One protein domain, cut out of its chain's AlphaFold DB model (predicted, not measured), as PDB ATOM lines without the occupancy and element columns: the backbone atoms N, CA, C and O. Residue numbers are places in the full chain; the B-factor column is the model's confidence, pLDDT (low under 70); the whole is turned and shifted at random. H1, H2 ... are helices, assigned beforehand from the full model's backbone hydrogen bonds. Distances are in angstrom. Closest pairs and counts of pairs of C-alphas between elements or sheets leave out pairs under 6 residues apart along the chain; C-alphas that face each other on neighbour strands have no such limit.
ATOM      1  N   LEU A   2     -28.266 -29.942 -64.653       68.75
ATOM      2  CA  LEU A   2     -27.032 -30.436 -64.010       68.75
ATOM      3  C   LEU A   2     -26.629 -29.676 -62.741       68.75
ATOM      4  O   LEU A   2     -26.333 -30.281 -61.724       68.75
ATOM      5  N   TYR A   3     -26.654 -28.342 -62.797       65.25
ATOM      6  CA  TYR A   3     -26.330 -27.492 -61.648       65.25
ATOM      7  C   TYR A   3     -27.272 -27.736 -60.466       65.25
ATOM      8  O   TYR A   3     -26.834 -27.878 -59.331       65.25
ATOM      9  N   PHE A   4     -28.576 -27.832 -60.740       68.81
ATOM     10  CA  PHE A   4     -29.555 -28.157 -59.710       68.81
ATOM     11  C   PHE A   4     -29.282 -29.547 -59.126       68.81
ATOM     12  O   PHE A   4     -29.255 -29.702 -57.913       68.81
ATOM     13  N   LEU A   5     -29.010 -30.542 -59.971       75.38
ATOM     14  CA  LEU A   5     -28.662 -31.881 -59.516       75.38
ATOM     15  C   LEU A   5     -27.417 -31.873 -58.607       75.38
ATOM     16  O   LEU A   5     -27.473 -32.341 -57.476       75.38
ATOM     17  N   GLU A   6     -26.303 -31.325 -59.081       78.50
ATOM     18  CA  GLU A   6     -25.020 -31.420 -58.381       78.50
ATOM     19  C   GLU A   6     -24.954 -30.519 -57.146       78.50
ATOM     20  O   GLU A   6     -24.512 -30.953 -56.085       78.50
ATOM     21  N   SER A   7     -25.415 -29.274 -57.259       71.56
ATOM     22  CA  SER A   7     -25.266 -28.277 -56.196       71.56
ATOM     23  C   SER A   7     -26.452 -28.222 -55.245       71.56
ATOM     24  O   SER A   7     -26.260 -27.924 -54.071       71.56
ATOM     25  N   VAL A   8     -27.672 -28.490 -55.723       71.19
ATOM     26  CA  VAL A   8     -28.878 -28.401 -54.886       71.19
ATOM     27  C   VAL A   8     -29.276 -29.777 -54.375       71.19
ATOM     28  O   VAL A   8     -29.390 -29.950 -53.171       71.19
ATOM     29  N   LEU A   9     -29.462 -30.759 -55.259       73.56
ATOM     30  CA  LEU A   9     -29.988 -32.071 -54.879       73.56
ATOM     31  C   LEU A   9     -28.937 -32.955 -54.192       73.56
ATOM     32  O   LEU A   9     -29.254 -33.646 -53.229       73.56
ATOM     33  N   LEU A  10     -27.691 -32.928 -54.663       80.19
ATOM     34  CA  LEU A  10     -26.577 -33.678 -54.072       80.19
ATOM     35  C   LEU A  10     -25.713 -32.831 -53.128       80.19
ATOM     36  O   LEU A  10     -24.829 -33.373 -52.461       80.19
ATOM     37  N   GLY A  11     -25.951 -31.517 -53.066       72.38
ATOM     38  CA  GLY A  11     -25.260 -30.612 -52.147       72.38
ATOM     39  C   GLY A  11     -23.742 -30.590 -52.330       72.38
ATOM     40  O   GLY A  11     -23.014 -30.391 -51.360       72.38
ATOM     41  N   LYS A  12     -23.232 -30.866 -53.538       75.25
ATOM     42  CA  LYS A  12     -21.789 -30.866 -53.793       75.25
ATOM     43  C   LYS A  12     -21.252 -29.440 -53.795       75.25
ATOM     44  O   LYS A  12     -21.828 -28.531 -54.393       75.25
ATOM     45  N   GLU A  13     -20.087 -29.268 -53.174       67.25
ATOM     46  CA  GLU A  13     -19.357 -28.007 -53.239       67.25
ATOM     47  C   GLU A  13     -18.933 -27.708 -54.691       67.25
ATOM     48  O   GLU A  13     -18.529 -28.633 -55.398       67.25
ATOM     49  N   PRO A  14     -18.936 -26.435 -55.135       58.00
ATOM     50  CA  PRO A  14     -18.627 -26.062 -56.525       58.00
ATOM     51  C   PRO A  14     -17.263 -26.545 -57.039       58.00
ATOM     52  O   PRO A  14     -17.061 -26.715 -58.238       58.00
ATOM     53  N   LYS A  15     -16.324 -26.793 -56.120       64.44
ATOM     54  CA  LYS A  15     -14.976 -27.295 -56.414       64.44
ATOM     55  C   LYS A  15     -14.920 -28.803 -56.690       64.44
ATOM     56  O   LYS A  15     -13.886 -29.299 -57.141       64.44
ATOM     57  N   ASN A  16     -15.986 -29.541 -56.383       67.38
ATOM     58  CA  ASN A  16     -16.038 -30.984 -56.569       67.38
ATOM     59  C   ASN A  16     -16.299 -31.320 -58.039       67.38
ATOM     60  O   ASN A  16     -17.056 -30.644 -58.731       67.38
ATOM     61  N   LYS A  17     -15.671 -32.397 -58.516       71.69
ATOM     62  CA  LYS A  17     -15.881 -32.864 -59.886       71.69
ATOM     63  C   LYS A  17     -17.325 -33.342 -60.062       71.69
ATOM     64  O   LYS A  17     -17.848 -34.082 -59.226       71.69
ATOM     65  N   ILE A  18     -17.925 -32.930 -61.173       70.69
ATOM     66  CA  ILE A  18     -19.209 -33.447 -61.643       70.69
ATOM     67  C   ILE A  18     -19.008 -34.895 -62.088       70.69
ATOM     68  O   ILE A  18     -18.005 -35.211 -62.735       70.69
ATOM     69  N   ASP A  19     -19.947 -35.770 -61.730       70.75
ATOM     70  CA  ASP A  19     -19.882 -37.165 -62.160       70.75
ATOM     71  C   ASP A  19     -20.204 -37.269 -63.659       70.75
ATOM     72  O   ASP A  19     -21.200 -36.723 -64.140       70.75
ATOM     73  N   GLY A  20     -19.371 -37.990 -64.412       67.25
ATOM     74  CA  GLY A  20     -19.598 -38.218 -65.838       67.25
ATOM     75  C   GLY A  20     -20.914 -38.950 -66.124       67.25
ATOM     76  O   GLY A  20     -21.518 -38.716 -67.167       67.25
ATOM     77  N   LEU A  21     -21.386 -39.790 -65.197       71.06
ATOM     78  CA  LEU A  21     -22.691 -40.440 -65.282       71.06
ATOM     79  C   LEU A  21     -23.830 -39.425 -65.174       71.06
ATOM     80  O   LEU A  21     -24.770 -39.485 -65.957       71.06
ATOM     81  N   HIS A  22     -23.730 -38.460 -64.257       76.56
ATOM     82  CA  HIS A  22     -24.753 -37.426 -64.102       76.56
ATOM     83  C   HIS A  22     -24.885 -36.576 -65.361       76.56
ATOM     84  O   HIS A  22     -25.995 -36.204 -65.713       76.56
ATOM     85  N   ILE A  23     -23.773 -36.314 -66.055       71.44
ATOM     86  CA  ILE A  23     -23.781 -35.621 -67.348       71.44
ATOM     87  C   ILE A  23     -24.515 -36.467 -68.394       71.44
ATOM     88  O   ILE A  23     -25.437 -35.961 -69.019       71.44
ATOM     89  N   ARG A  24     -24.161 -37.753 -68.533       69.00
ATOM     90  CA  ARG A  24     -24.779 -38.665 -69.517       69.00
ATOM     91  C   ARG A  24     -26.275 -38.866 -69.293       69.00
ATOM     92  O   ARG A  24     -27.022 -38.986 -70.252       69.00
ATOM     93  N   LEU A  25     -26.717 -38.899 -68.038       65.50
ATOM     94  CA  LEU A  25     -28.135 -39.052 -67.721       65.50
ATOM     95  C   LEU A  25     -28.955 -37.859 -68.224       65.50
ATOM     96  O   LEU A  25     -30.101 -38.046 -68.601       65.50
ATOM     97  N   LEU A  26     -28.385 -36.651 -68.305       66.31
ATOM     98  CA  LEU A  26     -29.098 -35.486 -68.851       66.31
ATOM     99  C   LEU A  26     -29.430 -35.611 -70.337       66.31
ATOM    100  O   LEU A  26     -30.342 -34.924 -70.791       66.31
ATOM    101  N   ASP A  27     -28.716 -36.469 -71.065       70.38
ATOM    102  CA  ASP A  27     -28.955 -36.726 -72.486       70.38
ATOM    103  C   ASP A  27     -30.122 -37.709 -72.703       70.38
ATOM    104  O   ASP A  27     -30.562 -37.911 -73.832       70.38
ATOM    105  N   ASN A  28     -30.650 -38.322 -71.637       70.62
ATOM    106  CA  ASN A  28     -31.787 -39.238 -71.684       70.62
ATOM    107  C   ASN A  28     -32.747 -38.923 -70.533       70.62
ATOM    108  O   ASN A  28     -32.655 -39.508 -69.454       70.62
ATOM    109  N   PHE A  29     -33.699 -38.012 -70.755       66.12
ATOM    110  CA  PHE A  29     -34.631 -37.569 -69.711       66.12
ATOM    111  C   PHE A  29     -35.461 -38.708 -69.121       66.12
ATOM    112  O   PHE A  29     -35.805 -38.671 -67.940       66.12
ATOM    113  N   LYS A  30     -35.765 -39.744 -69.907       68.06
ATOM    114  CA  LYS A  30     -36.453 -40.933 -69.404       68.06
ATOM    115  C   LYS A  30     -35.589 -41.670 -68.386       68.06
ATOM    116  O   LYS A  30     -36.082 -42.033 -67.325       68.06
ATOM    117  N   GLU A  31     -34.315 -41.891 -68.680       67.69
ATOM    118  CA  GLU A  31     -33.381 -42.520 -67.742       67.69
ATOM    119  C   GLU A  31     -33.081 -41.601 -66.555       67.69
ATOM    120  O   GLU A  31     -33.140 -42.055 -65.420       67.69
ATOM    121  N   PHE A  32     -32.890 -40.302 -66.792       71.06
ATOM    122  CA  PHE A  32     -32.732 -39.281 -65.760       71.06
ATOM    123  C   PHE A  32     -33.893 -39.267 -64.768       71.06
ATOM    124  O   PHE A  32     -33.665 -39.290 -63.565       71.06
ATOM    125  N   ASN A  33     -35.136 -39.226 -65.251       64.94
ATOM    126  CA  ASN A  33     -36.322 -39.160 -64.397       64.94
ATOM    127  C   ASN A  33     -36.554 -40.470 -63.634       64.94
ATOM    128  O   ASN A  33     -37.105 -40.438 -62.537       64.94
ATOM    129  N   ASN A  34     -36.117 -41.601 -64.197       68.81
ATOM    130  CA  ASN A  34     -36.155 -42.909 -63.539       68.81
ATOM    131  C   ASN A  34     -34.936 -43.163 -62.637       68.81
ATOM    132  O   ASN A  34     -34.912 -44.150 -61.901       68.81
ATOM    133  N   TYR A  35     -33.915 -42.306 -62.688       69.31
ATOM    134  CA  TYR A  35     -32.724 -42.454 -61.869       69.31
ATOM    135  C   TYR A  35     -33.055 -42.110 -60.405       69.31
ATOM    136  O   TYR A  35     -33.789 -41.149 -60.148       69.31
ATOM    137  N   PRO A  36     -32.534 -42.859 -59.414       71.06
ATOM    138  CA  PRO A  36     -32.974 -42.765 -58.021       71.06
ATOM    139  C   PRO A  36     -32.350 -41.565 -57.284       71.06
ATOM    140  O   PRO A  36     -31.759 -41.704 -56.211       71.06
ATOM    141  N   TRP A  37     -32.495 -40.356 -57.833       74.94
ATOM    142  CA  TRP A  37     -31.891 -39.136 -57.296       74.94
ATOM    143  C   TRP A  37     -32.278 -38.854 -55.846       74.94
ATOM    144  O   TRP A  37     -31.446 -38.401 -55.063       74.94
ATOM    145  N   GLY A  38     -33.530 -39.151 -55.480       71.62
ATOM    146  CA  GLY A  38     -34.009 -39.009 -54.107       71.62
ATOM    147  C   GLY A  38     -33.236 -39.890 -53.122       71.62
ATOM    148  O   GLY A  38     -32.858 -39.407 -52.058       71.62
ATOM    149  N   ARG A  39     -32.947 -41.150 -53.487       72.81
ATOM    150  CA  ARG A  39     -32.180 -42.088 -52.648       72.81
ATOM    151  C   ARG A  39     -30.739 -41.615 -52.484       72.81
ATOM    152  O   ARG A  39     -30.278 -41.480 -51.357       72.81
ATOM    153  N   LEU A  40     -30.070 -41.270 -53.584       76.38
ATOM    154  CA  LEU A  40     -28.686 -40.777 -53.553       76.38
ATOM    155  C   LEU A  40     -28.544 -39.498 -52.721       76.38
ATOM    156  O   LEU A  40     -27.609 -39.347 -51.936       76.38
ATOM    157  N   SER A  41     -29.498 -38.582 -52.873       78.81
ATOM    158  CA  SER A  41     -29.559 -37.349 -52.095       78.81
ATOM    159  C   SER A  41     -29.760 -37.619 -50.599       78.81
ATOM    160  O   SER A  41     -29.074 -37.030 -49.758       78.81
ATOM    161  N   PHE A  42     -30.656 -38.548 -50.252       77.88
ATOM    162  CA  PHE A  42     -30.902 -38.960 -48.873       77.88
ATOM    163  C   PHE A  42     -29.666 -39.613 -48.241       77.88
ATOM    164  O   PHE A  42     -29.240 -39.191 -47.165       77.88
ATOM    165  N   GLU A  43     -29.042 -40.573 -48.923       79.12
ATOM    166  CA  GLU A  43     -27.828 -41.254 -48.457       79.12
ATOM    167  C   GLU A  43     -26.681 -40.260 -48.232       79.12
ATOM    168  O   GLU A  43     -26.049 -40.272 -47.173       79.12
ATOM    169  N   ALA A  44     -26.465 -39.328 -49.170       81.69
ATOM    170  CA  ALA A  44     -25.474 -38.263 -49.021       81.69
ATOM    171  C   ALA A  44     -25.759 -37.365 -47.804       81.69
ATOM    172  O   ALA A  44     -24.837 -37.031 -47.053       81.69
ATOM    173  N   THR A  45     -27.032 -37.023 -47.571       80.81
ATOM    174  CA  THR A  45     -27.465 -36.227 -46.408       80.81
ATOM    175  C   THR A  45     -27.177 -36.960 -45.103       80.81
ATOM    176  O   THR A  45     -26.538 -36.411 -44.203       80.81
ATOM    177  N   MET A  46     -27.592 -38.224 -45.010       81.25
ATOM    178  CA  MET A  46     -27.415 -39.043 -43.813       81.25
ATOM    179  C   MET A  46     -25.941 -39.294 -43.506       81.25
ATOM    180  O   MET A  46     -25.523 -39.159 -42.356       81.25
ATOM    181  N   LEU A  47     -25.130 -39.603 -44.521       82.31
ATOM    182  CA  LEU A  47     -23.690 -39.791 -44.355       82.31
ATOM    183  C   LEU A  47     -23.009 -38.498 -43.889       82.31
ATOM    184  O   LEU A  47     -22.165 -38.530 -42.993       82.31
ATOM    185  N   SER A  48     -23.395 -37.353 -44.457       83.31
ATOM    186  CA  SER A  48     -22.869 -36.052 -44.045       83.31
ATOM    187  C   SER A  48     -23.194 -35.742 -42.582       83.31
ATOM    188  O   SER A  48     -22.308 -35.308 -41.845       83.31
ATOM    189  N   LEU A  49     -24.434 -35.990 -42.150       78.06
ATOM    190  CA  LEU A  49     -24.865 -35.794 -40.763       78.06
ATOM    191  C   LEU A  49     -24.119 -36.733 -39.804       78.06
ATOM    192  O   LEU A  49     -23.562 -36.266 -38.810       78.06
ATOM    193  N   LYS A  50     -24.024 -38.030 -40.133       82.06
ATOM    194  CA  LYS A  50     -23.268 -39.024 -39.349       82.06
ATOM    195  C   LYS A  50     -21.812 -38.595 -39.168       82.06
ATOM    196  O   LYS A  50     -21.322 -38.534 -38.045       82.06
ATOM    197  N   ASN A  51     -21.143 -38.212 -40.256       80.94
ATOM    198  CA  ASN A  51     -19.748 -37.776 -40.219       80.94
ATOM    199  C   ASN A  51     -19.529 -36.561 -39.312       80.94
ATOM    200  O   ASN A  51     -18.507 -36.490 -38.629       80.94
ATOM    201  N   ILE A  52     -20.467 -35.611 -39.287       78.62
ATOM    202  CA  ILE A  52     -20.396 -34.449 -38.393       78.62
ATOM    203  C   ILE A  52     -20.499 -34.892 -36.934       78.62
ATOM    204  O   ILE A  52     -19.642 -34.523 -36.131       78.62
ATOM    205  N   VAL A  53     -21.488 -35.728 -36.603       77.62
ATOM    206  CA  VAL A  53     -21.685 -36.241 -35.238       77.62
ATOM    207  C   VAL A  53     -20.456 -37.024 -34.770       77.62
ATOM    208  O   VAL A  53     -19.931 -36.744 -33.696       77.62
ATOM    209  N   THR A  54     -19.926 -37.930 -35.597       78.12
ATOM    210  CA  THR A  54     -18.735 -38.727 -35.268       78.12
ATOM    211  C   THR A  54     -17.470 -37.874 -35.128       78.12
ATOM    212  O   THR A  54     -16.637 -38.121 -34.259       78.12
ATOM    213  N   ARG A  55     -17.281 -36.851 -35.972       74.94
ATOM    214  CA  ARG A  55     -16.134 -35.929 -35.852       74.94
ATOM    215  C   ARG A  55     -16.227 -35.051 -34.618       74.94
ATOM    216  O   ARG A  55     -15.190 -34.665 -34.081       74.94
ATOM    217  N   ARG A  56     -17.444 -34.679 -34.219       73.31
ATOM    218  CA  ARG A  56     -17.685 -33.920 -32.998       73.31
ATOM    219  C   ARG A  56     -17.423 -34.795 -31.781       73.31
ATOM    220  O   ARG A  56     -16.641 -34.377 -30.941       73.31
ATOM    221  N   SER A  57     -17.967 -36.015 -31.729       75.50
ATOM    222  CA  SER A  57     -17.786 -36.924 -30.588       75.50
ATOM    223  C   SER A  57     -16.315 -37.239 -30.304       75.50
ATOM    224  O   SER A  57     -15.897 -37.196 -29.154       75.50
ATOM    225  N   LYS A  58     -15.501 -37.433 -31.350       75.31
ATOM    226  CA  LYS A  58     -14.045 -37.650 -31.232       75.31
ATOM    227  C   LYS A  58     -13.248 -36.444 -30.719       75.31
ATOM    228  O   LYS A  58     -12.090 -36.607 -30.358       75.31
ATOM    229  N   ARG A  59     -13.824 -35.238 -30.739       70.38
ATOM    230  CA  ARG A  59     -13.160 -33.983 -30.336       70.38
ATOM    231  C   ARG A  59     -13.743 -33.383 -29.055       70.38
ATOM    232  O   ARG A  59     -13.299 -32.317 -28.633       70.38
ATOM    233  N   ILE A  60     -14.710 -34.053 -28.420       62.22
ATOM    234  CA  ILE A  60     -15.244 -33.640 -27.116       62.22
ATOM    235  C   ILE A  60     -14.086 -33.680 -26.106       62.22
ATOM    236  O   ILE A  60     -13.585 -34.748 -25.776       62.22
ATOM    237  N   SER A  72     -19.757 -28.245 -43.557       71.19
ATOM    238  CA  SER A  72     -20.439 -28.409 -44.843       71.19
ATOM    239  C   SER A  72     -21.372 -29.615 -44.752       71.19
ATOM    240  O   SER A  72     -20.926 -30.709 -44.398       71.19
ATOM    241  N   LEU A  73     -22.652 -29.417 -45.074       74.38
ATOM    242  CA  LEU A  73     -23.621 -30.499 -45.234       74.38
ATOM    243  C   LEU A  73     -23.777 -30.836 -46.719       74.38
ATOM    244  O   LEU A  73     -24.021 -29.943 -47.525       74.38
ATOM    245  N   TYR A  74     -23.658 -32.120 -47.052       81.88
ATOM    246  CA  TYR A  74     -23.885 -32.654 -48.397       81.88
ATOM    247  C   TYR A  74     -25.292 -33.259 -48.523       81.88
ATOM    248  O   TYR A  74     -25.973 -33.468 -47.519       81.88
ATOM    249  N   GLY A  75     -25.729 -33.551 -49.751       82.56
ATOM    250  CA  GLY A  75     -27.072 -34.056 -50.044       82.56
ATOM    251  C   GLY A  75     -28.109 -32.937 -50.138       82.56
ATOM    252  O   GLY A  75     -27.844 -31.894 -50.731       82.56
ATOM    253  N   PHE A  76     -29.281 -33.129 -49.534       81.38
ATOM    254  CA  PHE A  76     -30.377 -32.160 -49.528       81.38
ATOM    255  C   PHE A  76     -30.759 -31.744 -48.097       81.38
ATOM    256  O   PHE A  76     -31.805 -32.148 -47.578       81.38
ATOM    257  N   PRO A  77     -29.945 -30.886 -47.443       77.88
ATOM    258  CA  PRO A  77     -30.145 -30.466 -46.051       77.88
ATOM    259  C   PRO A  77     -31.485 -29.777 -45.789       77.88
ATOM    260  O   PRO A  77     -31.947 -29.731 -44.652       77.88
ATOM    261  N   PHE A  78     -32.141 -29.259 -46.831       77.38
ATOM    262  CA  PHE A  78     -33.460 -28.648 -46.703       77.38
ATOM    263  C   PHE A  78     -34.529 -29.660 -46.255       77.38
ATOM    264  O   PHE A  78     -35.429 -29.305 -45.497       77.38
ATOM    265  N   ALA A  79     -34.394 -30.938 -46.634       78.06
ATOM    266  CA  ALA A  79     -35.251 -31.999 -46.106       78.06
ATOM    267  C   ALA A  79     -35.043 -32.205 -44.599       78.06
ATOM    268  O   ALA A  79     -36.017 -32.356 -43.864       78.06
ATOM    269  N   PHE A  80     -33.792 -32.144 -44.127       80.31
ATOM    270  CA  PHE A  80     -33.476 -32.216 -42.699       80.31
ATOM    271  C   PHE A  80     -34.037 -31.011 -41.933       80.31
ATOM    272  O   PHE A  80     -34.620 -31.180 -40.871       80.31
ATOM    273  N   GLN A  81     -33.946 -29.807 -42.500       80.69
ATOM    274  CA  GLN A  81     -34.526 -28.597 -41.914       80.69
ATOM    275  C   GLN A  81     -36.052 -28.702 -41.751       80.69
ATOM    276  O   GLN A  81     -36.577 -28.381 -40.687       80.69
ATOM    277  N   VAL A  82     -36.767 -29.177 -42.778       81.62
ATOM    278  CA  VAL A  82     -38.219 -29.406 -42.691       81.62
ATOM    279  C   VAL A  82     -38.555 -30.492 -41.675       81.62
ATOM    280  O   VAL A  82     -39.471 -30.310 -40.878       81.62
ATOM    281  N   TRP A  83     -37.777 -31.574 -41.641       82.88
ATOM    282  CA  TRP A  83     -37.897 -32.597 -40.606       82.88
ATOM    283  C   TRP A  83     -37.737 -32.001 -39.199       82.88
ATOM    284  O   TRP A  83     -38.553 -32.287 -38.329       82.88
ATOM    285  N   THR A  84     -36.767 -31.107 -38.976       81.88
ATOM    286  CA  THR A  84     -36.588 -30.424 -37.685       81.88
ATOM    287  C   THR A  84     -37.801 -29.577 -37.307       81.88
ATOM    288  O   THR A  84     -38.221 -29.623 -36.156       81.88
ATOM    289  N   TYR A  85     -38.395 -28.838 -38.248       83.19
ATOM    290  CA  TYR A  85     -39.606 -28.046 -37.981       83.19
ATOM    291  C   TYR A  85     -40.816 -28.893 -37.597       83.19
ATOM    292  O   TYR A  85     -41.678 -28.438 -36.851       83.19
ATOM    293  N   GLU A  86     -40.882 -30.120 -38.104       83.25
ATOM    294  CA  GLU A  86     -41.988 -31.036 -37.843       83.25
ATOM    295  C   GLU A  86     -41.786 -31.862 -36.576       83.25
ATOM    296  O   GLU A  86     -42.758 -32.161 -35.887       83.25
ATOM    297  N   VAL A  87     -40.541 -32.228 -36.272       83.94
ATOM    298  CA  VAL A  87     -40.191 -32.952 -35.046       83.94
ATOM    299  C   VAL A  87     -40.205 -32.032 -33.832       83.94
ATOM    300  O   VAL A  87     -40.633 -32.458 -32.766       83.94
ATOM    301  N   LEU A  88     -39.759 -30.785 -33.985       84.38
ATOM    302  CA  LEU A  88     -39.731 -29.772 -32.932       84.38
ATOM    303  C   LEU A  88     -40.779 -28.712 -33.260       84.38
ATOM    304  O   LEU A  88     -40.461 -27.663 -33.823       84.38
ATOM    305  N   SER A  89     -42.044 -29.006 -32.970       78.62
ATOM    306  CA  SER A  89     -43.172 -28.193 -33.439       78.62
ATOM    307  C   SER A  89     -43.080 -26.725 -32.999       78.62
ATOM    308  O   SER A  89     -43.333 -25.817 -33.790       78.62
ATOM    309  N   GLU A  90     -42.633 -26.486 -31.770       82.00
ATOM    310  CA  GLU A  90     -42.453 -25.170 -31.165       82.00
ATOM    311  C   GLU A  90     -41.312 -24.408 -31.853       82.00
ATOM    312  O   GLU A  90     -41.454 -23.236 -32.211       82.00
ATOM    313  N   PHE A  91     -40.209 -25.103 -32.148       82.31
ATOM    314  CA  PHE A  91     -39.099 -24.560 -32.932       82.31
ATOM    315  C   PHE A  91     -39.550 -24.205 -34.357       82.31
ATOM    316  O   PHE A  91     -39.259 -23.117 -34.858       82.31
ATOM    317  N   GLY A  92     -40.300 -25.100 -35.004       80.94
ATOM    318  CA  GLY A  92     -40.890 -24.887 -36.320       80.94
ATOM    319  C   GLY A  92     -41.783 -23.653 -36.361       80.94
ATOM    320  O   GLY A  92     -41.576 -22.793 -37.210       80.94
ATOM    321  N   GLN A  93     -42.710 -23.510 -35.412       81.38
ATOM    322  CA  GLN A  93     -43.612 -22.353 -35.311       81.38
ATOM    323  C   GLN A  93     -42.869 -21.032 -35.073       81.38
ATOM    324  O   GLN A  93     -43.279 -19.983 -35.573       81.38
ATOM    325  N   LYS A  94     -41.763 -21.076 -34.323       81.62
ATOM    326  CA  LYS A  94     -40.935 -19.901 -34.021       81.62
ATOM    327  C   LYS A  94     -40.180 -19.387 -35.245       81.62
ATOM    328  O   LYS A  94     -40.003 -18.179 -35.404       81.62
ATOM    329  N   PHE A  95     -39.720 -20.296 -36.102       81.75
ATOM    330  CA  PHE A  95     -38.757 -19.990 -37.160       81.75
ATOM    331  C   PHE A  95     -39.296 -20.123 -38.586       81.75
ATOM    332  O   PHE A  95     -38.711 -19.566 -39.519       81.75
ATOM    333  N   ALA A  96     -40.420 -20.806 -38.766       82.88
ATOM    334  CA  ALA A  96     -41.051 -21.037 -40.049       82.88
ATOM    335  C   ALA A  96     -42.565 -20.803 -39.967       82.88
ATOM    336  O   ALA A  96     -43.207 -20.926 -38.931       82.88
ATOM    337  N   THR A  97     -43.151 -20.425 -41.095       81.19
ATOM    338  CA  THR A  97     -44.599 -20.319 -41.258       81.19
ATOM    339  C   THR A  97     -45.089 -21.521 -42.044       81.19
ATOM    340  O   THR A  97     -44.631 -21.765 -43.162       81.19
ATOM    341  N   GLU A  98     -46.048 -22.237 -41.472       79.69
ATOM    342  CA  GLU A  98     -46.802 -23.277 -42.160       79.69
ATOM    343  C   GLU A  98     -47.793 -22.626 -43.142       79.69
ATOM    344  O   GLU A  98     -48.646 -21.826 -42.752       79.69
ATOM    345  N   LYS A  99     -47.670 -22.928 -44.437       66.38
ATOM    346  CA  LYS A  99     -48.650 -22.556 -45.464       66.38
ATOM    347  C   LYS A  99     -49.622 -23.720 -45.656       66.38
ATOM    348  O   LYS A  99     -49.202 -24.824 -45.987       66.38
ATOM    349  N   GLY A 100     -50.906 -23.444 -45.433       65.25
ATOM    350  CA  GLY A 100     -51.990 -24.428 -45.469       65.25
ATOM    351  C   GLY A 100     -52.231 -25.130 -46.815       65.25
ATOM    352  O   GLY A 100     -51.686 -24.762 -47.857       65.25
ATOM    353  N   ASP A 101     -53.084 -26.154 -46.716       59.03
ATOM    354  CA  ASP A 101     -53.682 -27.096 -47.684       59.03
ATOM    355  C   ASP A 101     -52.765 -27.946 -48.583       59.03
ATOM    356  O   ASP A 101     -53.178 -29.020 -49.032       59.03
ATOM    357  N   LEU A 102     -51.507 -27.561 -48.815       55.09
ATOM    358  CA  LEU A 102     -50.564 -28.381 -49.587       55.09
ATOM    359  C   LEU A 102     -50.059 -29.580 -48.767       55.09
ATOM    360  O   LEU A 102     -49.168 -29.459 -47.928       55.09
ATOM    361  N   LYS A 103     -50.606 -30.769 -49.052       59.50
ATOM    362  CA  LYS A 103     -50.148 -32.041 -48.462       59.50
ATOM    363  C   LYS A 103     -48.825 -32.522 -49.071       59.50
ATOM    364  O   LYS A 103     -47.961 -33.021 -48.359       59.50
ATOM    365  N   VAL A 104     -48.650 -32.375 -50.387       59.66
ATOM    366  CA  VAL A 104     -47.498 -32.915 -51.127       59.66
ATOM    367  C   VAL A 104     -47.049 -31.922 -52.209       59.66
ATOM    368  O   VAL A 104     -47.908 -31.405 -52.922       59.66
ATOM    369  N   PRO A 105     -45.733 -31.689 -52.388       63.12
ATOM    370  CA  PRO A 105     -44.630 -32.202 -51.572       63.12
ATOM    371  C   PRO A 105     -44.517 -31.477 -50.221       63.12
ATOM    372  O   PRO A 105     -44.569 -30.250 -50.155       63.12
ATOM    373  N   ARG A 106     -44.306 -32.254 -49.146       71.62
ATOM    374  CA  ARG A 106     -44.274 -31.807 -47.736       71.62
ATOM    375  C   ARG A 106     -43.333 -30.627 -47.481       71.62
ATOM    376  O   ARG A 106     -43.587 -29.785 -46.633       71.62
ATOM    377  N   ILE A 107     -42.273 -30.525 -48.273       72.31
ATOM    378  CA  ILE A 107     -41.273 -29.465 -48.177       72.31
ATOM    379  C   ILE A 107     -41.817 -28.064 -48.511       72.31
ATOM    380  O   ILE A 107     -41.315 -27.073 -47.995       72.31
ATOM    381  N   LEU A 108     -42.867 -27.967 -49.337       71.50
ATOM    382  CA  LEU A 108     -43.486 -26.691 -49.723       71.50
ATOM    383  C   LEU A 108     -44.472 -26.157 -48.678       71.50
ATOM    384  O   LEU A 108     -44.930 -25.020 -48.789       71.50
ATOM    385  N   LYS A 109     -44.781 -26.967 -47.661       76.12
ATOM    386  CA  LYS A 109     -45.619 -26.591 -46.522       76.12
ATOM    387  C   LYS A 109     -44.939 -25.549 -45.627       76.12
ATOM    388  O   LYS A 109     -45.617 -24.778 -44.955       76.12
ATOM    389  N   TRP A 110     -43.610 -25.499 -45.636       77.50
ATOM    390  CA  TRP A 110     -42.820 -24.694 -44.711       77.50
ATOM    391  C   TRP A 110     -42.157 -23.514 -45.421       77.50
ATOM    392  O   TRP A 110     -41.520 -23.671 -46.461       77.50
ATOM    393  N   PHE A 111     -42.283 -22.313 -44.850       76.25
ATOM    394  CA  PHE A 111     -41.683 -21.095 -45.394       76.25
ATOM    395  C   PHE A 111     -40.936 -20.292 -44.327       76.25
ATOM    396  O   PHE A 111     -41.513 -19.906 -43.313       76.25
ATOM    397  N   CYS A 112     -39.671 -19.962 -44.590       72.19
ATOM    398  CA  CYS A 112     -38.877 -19.064 -43.750       72.19
ATOM    399  C   CYS A 112     -38.853 -17.664 -44.370       72.19
ATOM    400  O   CYS A 112     -38.300 -17.472 -45.450       72.19
ATOM    401  N   LYS A 113     -39.436 -16.673 -43.685       56.91
ATOM    402  CA  LYS A 113     -39.482 -15.280 -44.170       56.91
ATOM    403  C   LYS A 113     -38.104 -14.615 -44.206       56.91
ATOM    404  O   LYS A 113     -37.871 -13.778 -45.070       56.91
ATOM    405  N   ASN A 114     -37.213 -14.989 -43.287       61.50
ATOM    406  CA  ASN A 114     -35.914 -14.353 -43.088       61.50
ATOM    407  C   ASN A 114     -34.806 -15.399 -42.924       61.50
ATOM    408  O   ASN A 114     -35.054 -16.513 -42.463       61.50
ATOM    409  N   LYS A 115     -33.567 -15.013 -43.248       69.62
ATOM    410  CA  LYS A 115     -32.374 -15.790 -42.896       69.62
ATOM    411  C   LYS A 115     -32.259 -15.843 -41.371       69.62
ATOM    412  O   LYS A 115     -32.128 -14.803 -40.731       69.62
ATOM    413  N   ILE A 116     -32.297 -17.043 -40.804       70.94
ATOM    414  CA  ILE A 116     -32.163 -17.241 -39.361       70.94
ATOM    415  C   ILE A 116     -30.670 -17.302 -39.027       70.94
ATOM    416  O   ILE A 116     -29.919 -18.049 -39.653       70.94
ATOM    417  N   MET A 117     -30.228 -16.480 -38.077       74.56
ATOM    418  CA  MET A 117     -28.830 -16.451 -37.643       74.56
ATOM    419  C   MET A 117     -28.543 -17.565 -36.632       74.56
ATOM    420  O   MET A 117     -29.402 -17.892 -35.812       74.56
ATOM    421  N   ALA A 118     -27.329 -18.122 -36.677       72.31
ATOM    422  CA  ALA A 118     -26.917 -19.232 -35.813       72.31
ATOM    423  C   ALA A 118     -27.061 -18.890 -34.322       72.31
ATOM    424  O   ALA A 118     -27.580 -19.702 -33.562       72.31
ATOM    425  N   ASP A 119     -26.711 -17.668 -33.918       75.88
ATOM    426  CA  ASP A 119     -26.838 -17.218 -32.525       75.88
ATOM    427  C   ASP A 119     -28.287 -17.205 -32.042       75.88
ATOM    428  O   ASP A 119     -28.564 -17.552 -30.898       75.88
ATOM    429  N   VAL A 120     -29.228 -16.865 -32.926       77.88
ATOM    430  CA  VAL A 120     -30.663 -16.856 -32.613       77.88
ATOM    431  C   VAL A 120     -31.174 -18.283 -32.413       77.88
ATOM    432  O   VAL A 120     -31.949 -18.529 -31.491       77.88
ATOM    433  N   ILE A 121     -30.710 -19.229 -33.237       77.44
ATOM    434  CA  ILE A 121     -31.027 -20.658 -33.095       77.44
ATOM    435  C   ILE A 121     -30.429 -21.197 -31.797       77.44
ATOM    436  O   ILE A 121     -31.146 -21.781 -30.996       77.44
ATOM    437  N   ASN A 122     -29.139 -20.956 -31.556       76.75
ATOM    438  CA  ASN A 122     -28.440 -21.420 -30.360       76.75
ATOM    439  C   ASN A 122     -29.061 -20.858 -29.082       76.75
ATOM    440  O   ASN A 122     -29.166 -21.570 -28.090       76.75
ATOM    441  N   LYS A 123     -29.485 -19.592 -29.102       80.00
ATOM    442  CA  LYS A 123     -30.207 -18.965 -27.999       80.00
ATOM    443  C   LYS A 123     -31.560 -19.643 -27.776       80.00
ATOM    444  O   LYS A 123     -31.831 -20.074 -26.666       80.00
ATOM    445  N   ALA A 124     -32.357 -19.834 -28.829       76.44
ATOM    446  CA  ALA A 124     -33.641 -20.525 -28.725       76.44
ATOM    447  C   ALA A 124     -33.508 -21.978 -28.239       76.44
ATOM    448  O   ALA A 124     -34.336 -22.423 -27.459       76.44
ATOM    449  N   LEU A 125     -32.456 -22.687 -28.658       74.94
ATOM    450  CA  LEU A 125     -32.166 -24.052 -28.214       74.94
ATOM    451  C   LEU A 125     -31.683 -24.136 -26.757       74.94
ATOM    452  O   LEU A 125     -31.791 -25.196 -26.155       74.94
ATOM    453  N   LYS A 126     -31.123 -23.050 -26.208       74.44
ATOM    454  CA  LYS A 126     -30.627 -22.970 -24.822       74.44
ATOM    455  C   LYS A 126     -31.650 -22.403 -23.836       74.44
ATOM    456  O   LYS A 126     -31.540 -22.675 -22.652       74.44
ATOM    457  N   GLU A 127     -32.564 -21.555 -24.305       69.38
ATOM    458  CA  GLU A 127     -33.572 -20.880 -23.473       69.38
ATOM    459  C   GLU A 127     -34.854 -21.697 -23.293       69.38
ATOM    460  O   GLU A 127     -35.620 -21.427 -22.372       69.38
ATOM    461  N   GLU A 128     -35.110 -22.673 -24.166       65.56
ATOM    462  CA  GLU A 128     -36.277 -23.547 -24.057       65.56
ATOM    463  C   GLU A 128     -35.877 -24.878 -23.413       65.56
ATOM    464  O   GLU A 128     -35.319 -25.757 -24.064       65.56
ATOM    465  N   ASP A 129     -36.192 -25.028 -22.123       56.50
ATOM    466  CA  ASP A 129     -35.900 -26.240 -21.343       56.50
ATOM    467  C   ASP A 129     -36.692 -27.485 -21.796       56.50
ATOM    468  O   ASP A 129     -36.393 -28.595 -21.357       56.50
ATOM    469  N   THR A 130     -37.685 -27.362 -22.685       62.41
ATOM    470  CA  THR A 130     -38.518 -28.497 -23.117       62.41
ATOM    471  C   THR A 130     -39.098 -28.290 -24.518       62.41
ATOM    472  O   THR A 130     -40.261 -27.912 -24.656       62.41
ATOM    473  N   PHE A 131     -38.335 -28.570 -25.578       71.81
ATOM    474  CA  PHE A 131     -38.982 -28.876 -26.860       71.81
ATOM    475  C   PHE A 131     -39.669 -30.234 -26.745       71.81
ATOM    476  O   PHE A 131     -39.026 -31.218 -26.363       71.81
ATOM    477  N   THR A 132     -40.950 -30.318 -27.103       74.69
ATOM    478  CA  THR A 132     -41.578 -31.626 -27.280       74.69
ATOM    479  C   THR A 132     -41.133 -32.216 -28.616       74.69
ATOM    480  O   THR A 132     -41.424 -31.708 -29.695       74.69
ATOM    481  N   VAL A 133     -40.350 -33.291 -28.539       78.12
ATOM    482  CA  VAL A 133     -39.843 -34.001 -29.716       78.12
ATOM    483  C   VAL A 133     -40.910 -34.989 -30.174       78.12
ATOM    484  O   VAL A 133     -41.218 -35.946 -29.460       78.12
ATOM    485  N   ALA A 134     -41.461 -34.800 -31.371       75.88
ATOM    486  CA  ALA A 134     -42.334 -35.800 -31.970       75.88
ATOM    487  C   ALA A 134     -41.529 -37.085 -32.233       75.88
ATOM    488  O   ALA A 134     -40.617 -37.111 -33.060       75.88
ATOM    489  N   THR A 135     -41.874 -38.170 -31.537       67.94
ATOM    490  CA  THR A 135     -41.178 -39.465 -31.640       67.94
ATOM    491  C   THR A 135     -41.429 -40.174 -32.967       67.94
ATOM    492  O   THR A 135     -40.685 -41.077 -33.347       67.94
ATOM    493  N   THR A 136     -42.477 -39.797 -33.700       69.19
ATOM    494  CA  THR A 136     -42.790 -40.361 -35.013       69.19
ATOM    495  C   THR A 136     -43.465 -39.317 -35.888       69.19
ATOM    496  O   THR A 136     -44.476 -38.727 -35.513       69.19
ATOM    497  N   LEU A 137     -42.925 -39.121 -37.093       69.31
ATOM    498  CA  LEU A 137     -43.620 -38.410 -38.158       69.31
ATOM    499  C   LEU A 137     -44.315 -39.431 -39.052       69.31
ATOM    500  O   LEU A 137     -43.667 -40.289 -39.647       69.31
ATOM    501  N   HIS A 138     -45.631 -39.314 -39.182       65.88
ATOM    502  CA  HIS A 138     -46.366 -40.120 -40.145       65.88
ATOM    503  C   HIS A 138     -46.092 -39.613 -41.561       65.88
ATOM    504  O   HIS A 138     -46.085 -38.402 -41.812       65.88
ATOM    505  N   ALA A 139     -45.877 -40.544 -42.493       60.50
ATOM    506  CA  ALA A 139     -45.890 -40.222 -43.912       60.50
ATOM    507  C   ALA A 139     -47.203 -39.502 -44.237       60.50
ATOM    508  O   ALA A 139     -48.262 -39.858 -43.713       60.50
ATOM    509  N   THR A 140     -47.140 -38.467 -45.075       60.06
ATOM    510  CA  THR A 140     -48.348 -37.751 -45.478       60.06
ATOM    511  C   THR A 140     -49.287 -38.747 -46.142       60.06
ATOM    512  O   THR A 140     -48.936 -39.315 -47.174       60.06
ATOM    513  N   GLY A 141     -50.447 -38.997 -45.529       52.91
ATOM    514  CA  GLY A 141     -51.421 -39.936 -46.067       52.91
ATOM    515  C   GLY A 141     -51.758 -39.540 -47.497       52.91
ATOM    516  O   GLY A 141     -52.325 -38.469 -47.722       52.91
ATOM    517  N   SER A 142     -51.380 -40.385 -48.460       46.16
ATOM    518  CA  SER A 142     -51.969 -40.332 -49.785       46.16
ATOM    519  C   SER A 142     -53.457 -40.536 -49.560       46.16
ATOM    520  O   SER A 142     -53.870 -41.620 -49.154       46.16
ATOM    521  N   ASP A 143     -54.287 -39.550 -49.835       46.53
ATOM    522  CA  ASP A 143     -55.731 -39.751 -49.971       46.53
ATOM    523  C   ASP A 143     -56.060 -40.581 -51.233       46.53
ATOM    524  O   ASP A 143     -57.075 -40.374 -51.884       46.53
ATOM    525  N   GLY A 144     -55.171 -41.507 -51.621       47.44
ATOM    526  CA  GLY A 144     -55.241 -42.338 -52.818       47.44
ATOM    527  C   GLY A 144     -55.197 -41.570 -54.141       47.44
ATOM    528  O   GLY A 144     -55.084 -42.201 -55.181       47.44
ATOM    529  N   SER A 145     -55.272 -40.236 -54.113       45.84
ATOM    530  CA  SER A 145     -55.574 -39.411 -55.286       45.84
ATOM    531  C   SER A 145     -54.346 -38.838 -55.998       45.84
ATOM    532  O   SER A 145     -54.449 -38.370 -57.129       45.84
ATOM    533  N   ASN A 146     -53.174 -38.865 -55.355       53.72
ATOM    534  CA  ASN A 146     -51.961 -38.263 -55.898       53.72
ATOM    535  C   ASN A 146     -51.031 -39.331 -56.496       53.72
ATOM    536  O   ASN A 146     -50.111 -39.817 -55.834       53.72
ATOM    537  N   GLU A 147     -51.277 -39.671 -57.764       53.88
ATOM    538  CA  GLU A 147     -50.484 -40.612 -58.573       53.88
ATOM    539  C   GLU A 147     -48.976 -40.288 -58.550       53.88
ATOM    540  O   GLU A 147     -48.138 -41.188 -58.558       53.88
ATOM    541  N   ILE A 148     -48.618 -39.003 -58.427       46.19
ATOM    542  CA  ILE A 148     -47.227 -38.530 -58.366       46.19
ATOM    543  C   ILE A 148     -46.544 -39.012 -57.078       46.19
ATOM    544  O   ILE A 148     -45.414 -39.494 -57.115       46.19
TER     545      ILE A 148
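AT A GLANCE: This is residues 2 to 60 and 72 to 148 of the 532 residues of the protein "ULP_PROTEASE domain-containing protein" of Citrus unshiu (UniProt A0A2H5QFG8). A long helix, H4, runs from a loose group of short helices, H1, H2 and H3, past a second group, H5 to H8, and its far end, residues 53 to 57, sticks out with residues 58 to 60. Residues 128 to 148 form a long tail with no named element, far from the mean of the C-alphas. The printed part has 136 residues with eight named helices, H1 to H8 in order, and no named strand: all helix. It is loose, with a radius of gyration of the C-alphas of 17.6 A and spans of 52 by 47 by 28 A.

IN THESE COORDINATES: Find C-alpha 37 at (-31.891, -39.136, -57.296); from there H4 runs 30.3 A to C-alpha 57 at (-17.786, -36.924, -30.588). Before it come H1, residues 2 to 9, H2, residues 20 to 25, and H3, residues 29 to 34. After it come H5, residues 77 to 87, 15.1 A; H6, residues 89 to 95; H7, residues 106 to 109; and H8, residues 118 to 127, 14.1 A, ending at (-33.572, -20.880, -23.473).

HOW THE PARTS SIT: H4 is close to but not clearly touching H1 at C-alphas 41 and 9, 6.0 A, and H5 at C-alphas 45 and 77, 6.4 A. H2 is likewise close to H1, C-alphas 23 and 2, 7.0 A, and to H3, C-alphas 25 and 32, 5.0 A. H5 and H6 touch only at the corner, C-alphas 85 and 92, 3.8 A, at a steep tilt of 54 degrees, opposite ways. H5 and H7 only just touch, with 3 pairs within 8 A, the closest C-alphas 82 and 107, 6.3 A. H8 is close but not clearly touching H6, C-alphas 124 and 91, 8.0 A. Every O i to N i+4 pair is within hydrogen-bond range in H1 to H6 and H8; H7 is too short for one.

THE WHOLE: The C-alphas of Asp 27 and Asp 129, the farthest apart, are 52.7 A apart. Residues 61 to 71 are not printed; C-alphas 60 and 72 are 19.2 A apart across the cut. Of the links printed whole, none is long. Mean pLDDT of the printed part is 71.9; 46 residues are under 70, among them 99 to 105 and 135 to 148.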